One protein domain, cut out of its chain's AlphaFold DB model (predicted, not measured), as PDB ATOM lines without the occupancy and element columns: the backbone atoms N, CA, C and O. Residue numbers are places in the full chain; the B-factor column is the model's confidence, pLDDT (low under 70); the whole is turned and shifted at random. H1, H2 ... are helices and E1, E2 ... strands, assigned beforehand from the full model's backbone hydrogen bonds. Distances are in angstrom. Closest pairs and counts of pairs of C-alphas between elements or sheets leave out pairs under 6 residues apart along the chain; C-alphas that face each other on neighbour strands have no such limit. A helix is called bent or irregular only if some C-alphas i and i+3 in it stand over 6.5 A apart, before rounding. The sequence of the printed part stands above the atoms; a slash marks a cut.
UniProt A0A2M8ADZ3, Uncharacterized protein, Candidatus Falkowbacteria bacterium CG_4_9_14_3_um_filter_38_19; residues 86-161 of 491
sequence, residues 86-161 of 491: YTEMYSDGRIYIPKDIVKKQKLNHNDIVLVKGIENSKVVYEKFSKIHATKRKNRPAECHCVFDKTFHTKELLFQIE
ATOM      1  N   TYR A  86     106.295 106.689  73.890       92.69
ATOM      2  CA  TYR A  86     106.744 108.076  73.866       92.69
ATOM      3  C   TYR A  86     105.858 108.930  74.773       92.69
ATOM      4  O   TYR A  86     104.639 108.759  74.823       92.69
ATOM      5  N   THR A  87     106.477 109.843  75.508       91.69
ATOM      6  CA  THR A  87     105.784 110.867  76.288       91.69
ATOM      7  C   THR A  87     106.703 112.069  76.402       91.69
ATOM      8  O   THR A  87     107.924 111.915  76.462       91.69
ATOM      9  N   GLU A  88     106.127 113.262  76.418       91.00
ATOM     10  CA  GLU A  88     106.910 114.469  76.639       91.00
ATOM     11  C   GLU A  88     107.392 114.509  78.093       91.00
ATOM     12  O   GLU A  88     106.671 114.150  79.031       91.00
ATOM     13  N   MET A  89     108.635 114.942  78.276       94.06
ATOM     14  CA  MET A  89     109.228 115.099  79.593       94.06
ATOM     15  C   MET A  89     109.187 116.553  80.031       94.06
ATOM     16  O   MET A  89     109.707 117.447  79.361       94.06
ATOM     17  N   TYR A  90     108.621 116.764  81.210       92.69
ATOM     18  CA  TYR A  90     108.480 118.081  81.813       92.69
ATOM     19  C   TYR A  90     109.830 118.618  82.307       92.69
ATOM     20  O   TYR A  90     110.793 117.869  82.483       92.69
ATOM     21  N   SER A  91     109.904 119.928  82.556       93.44
ATOM     22  CA  SER A  91     111.135 120.631  82.964       93.44
ATOM     23  C   SER A  91     111.735 120.138  84.287       93.44
ATOM     24  O   SER A  91     112.928 120.299  84.539       93.44
ATOM     25  N   ASP A  92     110.932 119.490  85.128       91.94
ATOM     26  CA  ASP A  92     111.366 118.846  86.369       91.94
ATOM     27  C   ASP A  92     111.767 117.367  86.197       91.94
ATOM     28  O   ASP A  92     112.076 116.688  87.178       91.94
ATOM     29  N   GLY A  93     111.799 116.865  84.958       93.00
ATOM     30  CA  GLY A  93     112.159 115.488  84.622       93.00
ATOM     31  C   GLY A  93     111.033 114.475  84.834       93.00
ATOM     32  O   GLY A  93     111.290 113.268  84.798       93.00
ATOM     33  N   ARG A  94     109.794 114.923  85.091       95.12
ATOM     34  CA  ARG A  94     108.640 114.022  85.178       95.12
ATOM     35  C   ARG A  94     108.220 113.523  83.804       95.12
ATOM     36  O   ARG A  94     108.151 114.287  82.843       95.12
ATOM     37  N   ILE A  95     107.852 112.247  83.762       95.62
ATOM     38  CA  ILE A  95     107.225 111.608  82.607       95.62
ATOM     39  C   ILE A  95     105.884 111.000  83.017       95.62
ATOM     40  O   ILE A  95     105.775 110.347  84.062       95.62
ATOM     41  N   TYR A  96     104.854 111.217  82.202       94.88
ATOM     42  CA  TYR A  96     103.532 110.627  82.410       94.88
ATOM     43  C   TYR A  96     103.435 109.294  81.683       94.88
ATOM     44  O   TYR A  96     103.750 109.197  80.496       94.88
ATOM     45  N   ILE A  97     102.979 108.272  82.401       94.88
ATOM     46  CA  ILE A  97     102.927 106.901  81.905       94.88
ATOM     47  C   ILE A  97     101.570 106.669  81.222       94.88
ATOM     48  O   ILE A  97     100.528 106.865  81.860       94.88
ATOM     49  N   PRO A  98     101.545 106.231  79.949       92.25
ATOM     50  CA  PRO A  98     100.304 105.938  79.240       92.25
ATOM     51  C   PRO A  98      99.444 104.891  79.957       92.25
ATOM     52  O   PRO A  98      99.948 103.932  80.543       92.25
ATOM     53  N   LYS A  99      98.116 105.051  79.884       89.38
ATOM     54  CA  LYS A  99      97.149 104.208  80.613       89.38
ATOM     55  C   LYS A  99      97.246 102.724  80.256       89.38
ATOM     56  O   LYS A  99      97.022 101.879  81.116       89.38
ATOM     57  N   ASP A 100      97.549 102.403  79.006       87.88
ATOM     58  CA  ASP A 100      97.769 101.033  78.541       87.88
ATOM     59  C   ASP A 100      98.995 100.399  79.211       87.88
ATOM     60  O   ASP A 100      98.904  99.267  79.686       87.88
ATOM     61  N   ILE A 101     100.091 101.148  79.358       91.62
ATOM     62  CA  ILE A 101     101.293 100.695  80.070       91.62
ATOM     63  C   ILE A 101     100.998 100.511  81.562       91.62
ATOM     64  O   ILE A 101     101.346  99.472  82.122       91.62
ATOM     65  N   VAL A 102     100.286 101.459  82.187       92.00
ATOM     66  CA  VAL A 102      99.834 101.357  83.590       92.00
ATOM     67  C   VAL A 102      99.011 100.088  83.814       92.00
ATOM     68  O   VAL A 102      99.283  99.344  84.754       92.00
ATOM     69  N   LYS A 103      98.041  99.800  82.935       90.31
ATOM     70  CA  LYS A 103      97.214  98.585  83.010       90.31
ATOM     71  C   LYS A 103      98.041  97.317  82.795       90.31
ATOM     72  O   LYS A 103      97.920  96.382  83.580       90.31
ATOM     73  N   LYS A 104      98.895  97.293  81.765       90.31
ATOM     74  CA  LYS A 104      99.735  96.138  81.410       90.31
ATOM     75  C   LYS A 104     100.689  95.749  82.541       90.31
ATOM     76  O   LYS A 104     100.821  94.571  82.844       90.31
ATOM     77  N   GLN A 105     101.333  96.735  83.161       91.38
ATOM     78  CA  GLN A 105     102.296  96.542  84.252       91.38
ATOM     79  C   GLN A 105     101.632  96.524  85.643       91.38
ATOM     80  O   GLN A 105     102.323  96.342  86.643       91.38
ATOM     81  N   LYS A 106     100.305  96.716  85.722       92.00
ATOM     82  CA  LYS A 106      99.537  96.842  86.975       92.00
ATOM     83  C   LYS A 106     100.195  97.835  87.951       92.00
ATOM     84  O   LYS A 106     100.456  97.493  89.107       92.00
ATOM     85  N   LEU A 107     100.518  99.031  87.449       92.25
ATOM     86  CA  LEU A 107     101.197 100.076  88.224       92.25
ATOM     87  C   LEU A 107     100.231 100.761  89.199       92.25
ATOM     88  O   LEU A 107      99.154 101.210  88.809       92.25
ATOM     89  N   ASN A 108     100.673 100.900  90.441       91.50
ATOM     90  CA  ASN A 108     100.000 101.533  91.563       91.50
ATOM     91  C   ASN A 108     100.895 102.612  92.185       91.50
ATOM     92  O   ASN A 108     102.088 102.714  91.893       91.50
ATOM     93  N   HIS A 109     100.320 103.430  93.067       92.19
ATOM     94  CA  HIS A 109     101.105 104.386  93.841       92.19
ATOM     95  C   HIS A 109     102.177 103.669  94.679       92.19
ATOM     96  O   HIS A 109     101.886 102.642  95.283       92.19
ATOM     97  N   ASN A 110     103.385 104.235  94.728       91.38
ATOM     98  CA  ASN A 110     104.570 103.731  95.431       91.38
ATOM     99  C   ASN A 110     105.196 102.451  94.869       91.38
ATOM    100  O   ASN A 110     106.240 102.038  95.371       91.38
ATOM    101  N   ASP A 111     104.658 101.894  93.780       92.94
ATOM    102  CA  ASP A 111     105.380 100.872  93.029       92.94
ATOM    103  C   ASP A 111     106.743 101.417  92.590       92.94
ATOM    104  O   ASP A 111     106.872 102.572  92.165       92.94
ATOM    105  N   ILE A 112     107.761 100.567  92.659       94.88
ATOM    106  CA  ILE A 112     109.101 100.884  92.173       94.88
ATOM    107  C   ILE A 112     109.244 100.328  90.763       94.88
ATOM    108  O   ILE A 112     108.932  99.169  90.492       94.88
ATOM    109  N   VAL A 113     109.731 101.164  89.853       94.94
ATOM    110  CA  VAL A 113     109.956 100.804  88.456       94.94
ATOM    111  C   VAL A 113     111.388 101.101  88.041       94.94
ATOM    112  O   VAL A 113     111.977 102.086  88.486       94.94
ATOM    113  N   LEU A 114     111.926 100.279  87.146       95.88
ATOM    114  CA  LEU A 114     113.096 100.622  86.348       95.88
ATOM    115  C   LEU A 114     112.618 101.350  85.090       95.88
ATOM    116  O   LEU A 114     111.835 100.804  84.313       95.88
ATOM    117  N   VAL A 115     113.073 102.586  84.905       96.06
ATOM    118  CA  VAL A 115     112.772 103.417  83.737       96.06
ATOM    119  C   VAL A 115     114.018 103.490  82.869       96.06
ATOM    120  O   VAL A 115     115.078 103.881  83.354       96.06
ATOM    121  N   LYS A 116     113.891 103.147  81.587       97.12
ATOM    122  CA  LYS A 116     114.959 103.235  80.584       97.12
ATOM    123  C   LYS A 116     114.573 104.268  79.532       97.12
ATOM    124  O   LYS A 116     113.497 104.160  78.946       97.12
ATOM    125  N   GLY A 117     115.437 105.249  79.296       96.06
ATOM    126  CA  GLY A 117     115.336 106.184  78.179       96.06
ATOM    127  C   GLY A 117     116.179 105.687  77.012       96.06
ATOM    128  O   GLY A 117     117.340 105.318  77.189       96.06
ATOM    129  N   ILE A 118     115.581 105.654  75.827       94.00
ATOM    130  CA  ILE A 118     116.149 105.070  74.617       94.00
ATOM    131  C   ILE A 118     116.196 106.133  73.526       94.00
ATOM    132  O   ILE A 118     115.175 106.721  73.167       94.00
ATOM    133  N   GLU A 119     117.379 106.311  72.953       90.38
ATOM    134  CA  GLU A 119     117.646 107.184  71.813       90.38
ATOM    135  C   GLU A 119     118.328 106.344  70.729       90.38
ATOM    136  O   GLU A 119     119.247 105.578  71.020       90.38
ATOM    137  N   ASN A 120     117.855 106.422  69.481       84.31
ATOM    138  CA  ASN A 120     118.422 105.659  68.357       84.31
ATOM    139  C   ASN A 120     118.636 104.159  68.658       84.31
ATOM    140  O   ASN A 120     119.654 103.572  68.301       84.31
ATOM    141  N   SER A 121     117.666 103.546  69.347       83.62
ATOM    142  CA  SER A 121     117.676 102.127  69.742       83.62
ATOM    143  C   SER A 121     118.748 101.733  70.772       83.62
ATOM    144  O   SER A 121     118.921 100.546  71.039       83.62
ATOM    145  N   LYS A 122     119.428 102.700  71.402       90.62
ATOM    146  CA  LYS A 122     120.352 102.483  72.525       90.62
ATOM    147  C   LYS A 122     119.764 103.055  73.812       90.62
ATOM    148  O   LYS A 122     119.199 104.145  73.806       90.62
ATOM    149  N   VAL A 123     119.906 102.327  74.920       94.31
ATOM    150  CA  VAL A 123     119.581 102.859  76.252       94.31
ATOM    151  C   VAL A 123     120.620 103.926  76.586       94.31
ATOM    152  O   VAL A 123     121.800 103.615  76.713       94.31
ATOM    153  N   VAL A 124     120.187 105.180  76.693       95.00
ATOM    154  CA  VAL A 124     121.068 106.314  77.032       95.00
ATOM    155  C   VAL A 124     121.112 106.580  78.528       95.00
ATOM    156  O   VAL A 124     122.077 107.146  79.031       95.00
ATOM    157  N   TYR A 125     120.065 106.174  79.243       95.38
ATOM    158  CA  TYR A 125     119.990 106.312  80.685       95.38
ATOM    159  C   TYR A 125     118.965 105.342  81.256       95.38
ATOM    160  O   TYR A 125     117.911 105.106  80.662       95.38
ATOM    161  N   GLU A 126     119.263 104.806  82.431       94.88
ATOM    162  CA  GLU A 126     118.340 103.986  83.194       94.88
ATOM    163  C   GLU A 126     118.368 104.381  84.664       94.88
ATOM    164  O   GLU A 126     119.402 104.782  85.204       94.88
ATOM    165  N   LYS A 127     117.207 104.311  85.309       94.31
ATOM    166  CA  LYS A 127     117.058 104.727  86.697       94.31
ATOM    167  C   LYS A 127     115.851 104.070  87.341       94.31
ATOM    168  O   LYS A 127     114.792 103.945  86.728       94.31
ATOM    169  N   PHE A 128     115.987 103.730  88.617       94.81
ATOM    170  CA  PHE A 128     114.846 103.353  89.436       94.81
ATOM    171  C   PHE A 128     114.076 104.586  89.915       94.81
ATOM    172  O   PHE A 128     114.661 105.532  90.451       94.81
ATOM    173  N   SER A 129     112.753 104.559  89.781       94.94
ATOM    174  CA  SER A 129     111.859 105.601  90.290       94.94
ATOM    175  C   SER A 129     110.645 104.986  90.970       94.94
ATOM    176  O   SER A 129     110.216 103.887  90.628       94.94
ATOM    177  N   LYS A 130     110.047 105.736  91.898       94.38
ATOM    178  CA  LYS A 130     108.707 105.436  92.408       94.38
ATOM    179  C   LYS A 130     107.629 105.970  91.474       94.38
ATOM    180  O   LYS A 130     107.816 107.012  90.836       94.38
ATOM    181  N   ILE A 131     106.505 105.264  91.430       94.88
ATOM    182  CA  ILE A 131     105.284 105.695  90.760       94.88
ATOM    183  C   ILE A 131     104.471 106.604  91.683       94.88
ATOM    184  O   ILE A 131     104.050 106.236  92.783       94.88
ATOM    185  N   HIS A 132     104.172 107.798  91.190       94.38
ATOM    186  CA  HIS A 132     103.207 108.708  91.783       94.38
ATOM    187  C   HIS A 132     101.896 108.609  91.007       94.38
ATOM    188  O   HIS A 132     101.854 108.911  89.815       94.38
ATOM    189  N   ALA A 133     100.827 108.180  91.680       91.50
ATOM    190  CA  ALA A 133      99.499 108.102  91.089       91.50
ATOM    191  C   ALA A 133      98.603 109.182  91.698       91.50
ATOM    192  O   ALA A 133      98.422 109.241  92.913       91.50
ATOM    193  N   THR A 134      98.028 110.038  90.857       86.06
ATOM    194  CA  THR A 134      97.096 111.086  91.281       86.06
ATOM    195  C   THR A 134      95.704 110.760  90.757       86.06
ATOM    196  O   THR A 134      95.483 110.680  89.547       86.06
ATOM    197  N   LYS A 135      94.741 110.572  91.665       79.94
ATOM    198  CA  LYS A 135      93.335 110.362  91.307       79.94
ATOM    199  C   LYS A 135      92.612 111.707  91.308       79.94
ATOM    200  O   LYS A 135      92.566 112.383  92.329       79.94
ATOM    201  N   ARG A 136      92.038 112.092  90.168       73.38
ATOM    202  CA  ARG A 136      91.127 113.244  90.069       73.38
ATOM    203  C   ARG A 136      89.682 112.746  90.100       73.38
ATOM    204  O   ARG A 136      89.399 111.648  89.621       73.38
ATOM    205  N   LYS A 137      88.764 113.545  90.655       71.62
ATOM    206  CA  LYS A 137      87.326 113.226  90.691       71.62
ATOM    207  C   LYS A 137      86.845 112.909  89.265       71.62
ATOM    208  O   LYS A 137      87.124 113.667  88.339       71.62
ATOM    209  N   ASN A 138      86.184 111.764  89.090       70.44
ATOM    210  CA  ASN A 138      85.634 111.278  87.817       70.44
ATOM    211  C   ASN A 138      86.648 111.084  86.665       70.44
ATOM    212  O   ASN A 138      86.253 111.055  85.501       70.44
ATOM    213  N   ARG A 139      87.952 110.931  86.949       72.75
ATOM    214  CA  ARG A 139      88.968 110.609  85.929       72.75
ATOM    215  C   ARG A 139      89.821 109.400  86.335       72.75
ATOM    216  O   ARG A 139      90.044 109.189  87.528       72.75
ATOM    217  N   PRO A 140      90.324 108.611  85.365       73.69
ATOM    218  CA  PRO A 140      91.296 107.557  85.648       73.69
ATOM    219  C   PRO A 140      92.543 108.145  86.312       73.69
ATOM    220  O   PRO A 140      92.926 109.269  85.988       73.69
ATOM    221  N   ALA A 141      93.176 107.385  87.209       82.25
ATOM    222  CA  ALA A 141      94.392 107.829  87.879       82.25
ATOM    223  C   ALA A 141      95.503 108.130  86.859       82.25
ATOM    224  O   ALA A 141      95.768 107.336  85.955       82.25
ATOM    225  N   GLU A 142      96.144 109.285  87.015       89.75
ATOM    226  CA  GLU A 142      97.317 109.674  86.239       89.75
ATOM    227  C   GLU A 142      98.560 109.180  86.976       89.75
ATOM    228  O   GLU A 142      98.796 109.565  88.121       89.75
ATOM    229  N   CYS A 143      99.338 108.309  86.332       94.44
ATOM    230  CA  CYS A 143     100.588 107.794  86.882       94.44
ATOM    231  C   CYS A 143     101.769 108.519  86.246       94.44
ATOM    232  O   CYS A 143     101.846 108.634  85.021       94.44
ATOM    233  N   HIS A 144     102.704 108.976  87.068       95.31
ATOM    234  CA  HIS A 144     103.945 109.586  86.616       95.31
ATOM    235  C   HIS A 144     105.120 109.133  87.480       95.31
ATOM    236  O   HIS A 144     104.948 108.631  88.592       95.31
ATOM    237  N   CYS A 145     106.327 109.312  86.961       94.94
ATOM    238  CA  CYS A 145     107.566 109.051  87.683       94.94
ATOM    239  C   CYS A 145     108.632 110.079  87.285       94.94
ATOM    240  O   CYS A 145     108.442 110.831  86.326       94.94
ATOM    241  N   VAL A 146     109.725 110.152  88.048       94.00
ATOM    242  CA  VAL A 146     110.816 111.103  87.799       94.00
ATOM    243  C   VAL A 146     111.961 110.372  87.109       94.00
ATOM    244  O   VAL A 146     112.589 109.496  87.706       94.00
ATOM    245  N   PHE A 147     112.265 110.767  85.875       93.69
ATOM    246  CA  PHE A 147     113.405 110.261  85.122       93.69
ATOM    247  C   PHE A 147     114.644 111.105  85.441       93.69
ATOM    248  O   PHE A 147     115.291 110.885  86.472       93.69
ATOM    249  N   ASP A 148     114.942 112.114  84.626       92.88
ATOM    250  CA  ASP A 148     116.044 113.044  84.848       92.88
ATOM    251  C   ASP A 148     115.816 114.341  84.064       92.88
ATOM    252  O   ASP A 148     115.610 114.324  82.852       92.88
ATOM    253  N   LYS A 149     115.865 115.479  84.763       93.31
ATOM    254  CA  LYS A 149     115.617 116.800  84.170       93.31
ATOM    255  C   LYS A 149     116.635 117.186  83.091       93.31
ATOM    256  O   LYS A 149     116.334 118.031  82.259       93.31
ATOM    257  N   THR A 150     117.827 116.586  83.090       94.00
ATOM    258  CA  THR A 150     118.886 116.878  82.102       94.00
ATOM    259  C   THR A 150     118.530 116.437  80.684       94.00
ATOM    260  O   THR A 150     119.155 116.884  79.726       94.00
ATOM    261  N   PHE A 151     117.511 115.589  80.537       91.62
ATOM    262  CA  PHE A 151     117.004 115.156  79.242       91.62
ATOM    263  C   PHE A 151     115.764 115.941  78.795       91.62
ATOM    264  O   PHE A 151     115.201 115.609  77.755       91.62
ATOM    265  N   HIS A 152     115.324 116.965  79.543       89.81
ATOM    266  CA  HIS A 152     114.234 117.841  79.106       89.81
ATOM    267  C   HIS A 152     114.499 118.344  77.676       89.81
ATOM    268  O   HIS A 152     115.649 118.578  77.319       89.81
ATOM    269  N   THR A 153     113.439 118.436  76.867       86.81
ATOM    270  CA  THR A 153     113.445 118.711  75.413       86.81
ATOM    271  C   THR A 153     114.039 117.633  74.500       86.81
ATOM    272  O   THR A 153     113.943 117.779  73.284       86.81
ATOM    273  N   LYS A 154     114.626 116.548  75.022       87.69
ATOM    274  CA  LYS A 154     115.077 115.426  74.183       87.69
ATOM    275  C   LYS A 154     113.920 114.480  73.872       87.69
ATOM    276  O   LYS A 154     113.179 114.074  74.768       87.69
ATOM    277  N   GLU A 155     113.806 114.074  72.611       87.44
ATOM    278  CA  GLU A 155     112.845 113.055  72.191       87.44
ATOM    279  C   GLU A 155     113.360 111.654  72.541       87.44
ATOM    280  O   GLU A 155     114.170 111.065  71.825       87.44
ATOM    281  N   LEU A 156     112.878 111.108  73.656       91.44
ATOM    282  CA  LEU A 156     113.246 109.775  74.124       91.44
ATOM    283  C   LEU A 156     112.073 108.806  74.030       91.44
ATOM    284  O   LEU A 156     110.934 109.132  74.366       91.44
ATOM    285  N   LEU A 157     112.377 107.568  73.649       93.75
ATOM    286  CA  LEU A 157     111.472 106.446  73.859       93.75
ATOM    287  C   LEU A 157     111.697 105.894  75.270       93.75
ATOM    288  O   LEU A 157     112.833 105.652  75.669       93.75
ATOM    289  N   PHE A 158     110.628 105.650  76.017       95.88
ATOM    290  CA  PHE A 158     110.703 105.121  77.372       95.88
ATOM    291  C   PHE A 158     110.279 103.656  77.433       95.88
ATOM    292  O   PHE A 158     109.279 103.246  76.843       95.88
ATOM    293  N   GLN A 159     111.012 102.867  78.210       95.81
ATOM    294  CA  GLN A 159     110.581 101.556  78.683       95.81
ATOM    295  C   GLN A 159     110.469 101.589  80.203       95.81
ATOM    296  O   GLN A 159     111.288 102.208  80.881       95.81
ATOM    297  N   ILE A 160     109.443 100.924  80.731       95.38
ATOM    298  CA  ILE A 160     109.188 100.837  82.167       95.38
ATOM    299  C   ILE A 160     108.951  99.381  82.544       95.38
ATOM    300  O   ILE A 160     108.142  98.693  81.917       95.38
ATOM    301  N   GLU A 161     109.631  98.952  83.600       94.75
ATOM    302  CA  GLU A 161     109.536  97.611  84.163       94.75
ATOM    303  C   GLU A 161     109.257  97.693  85.667       94.75
ATOM    304  O   GLU A 161     110.067  98.228  86.431       94.75
TER     305      GLU A 161
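AT A GLANCE: This is residues 86 to 161 of the 491 residues of an uncharacterized protein of Candidatus Falkowbacteria bacterium CG_4_9_14_3_um_filter_38_19 (UniProt A0A2M8ADZ3). Two small three-stranded sheets stand partly face to face, joined where E3, itself bent at residue 125, runs on into E4 across a break of 1 residue, and one short helix, H1, only grazes the sheet E1-E5-E4. The E2-E3 hairpin reaches one end of the long axis and the loop of the E4-E5 hairpin the other. The 76 printed residues hold six named strands and one named helix, in the order E1 H1 E2 E3 E4 E5 E6; the class is mostly strand. The sheets, E1-E5-E4 and E3-E2-E6, are antiparallel; the whole is compact, with a radius of gyration of the C-alphas of 12.1 A, yet elongated, spanning 37 by 23 by 18 A.

HOW THE PARTS SIT: E1, residues 94 to 97, is an edge strand beside E5, residues 142 to 146; N 97 and O 143 are 2.9 A apart. H1, residues 99 to 104, only grazes this sheet, with residues 99 to 102; its O i to N i+4 pairs are within hydrogen-bond range. E2, residues 112 to 119, forms a hairpin with E3, residues 122 to 130; N 115 and O 127 are 2.9 A apart. E3 bends by 51 degrees at residue 125 and runs on at 65 degrees into E4, residues 132 to 134. E4 and E5 form a hairpin, with N 132 and O 144 2.8 A apart. E6, residues 157 to 161, is antiparallel to E2, with N 118 and O 157 2.8 A apart. The closest C-alphas of E3 and E5 are those of Lys 130 and Cys 145, 6.1 A; E1 and E6 are apart.

IN THESE COORDINATES: E1 begins at C-alpha 94 (108.640, 114.022, 85.178) and is 9.7 A long. H1 measures 8.5 A, E2 23.0 A, E3 23.2 A, E4 6.6 A and E5 13.7 A. E6, 13.7 A, ends at C-alpha 161 (109.536, 97.611, 84.163).

THE WHOLE: The C-alphas of Lys 122 and Lys 137, the two farthest apart, are 39.2 A apart. The printed part has no cut and no long link. Its mean pLDDT is 91.0, and no printed residue is under 70.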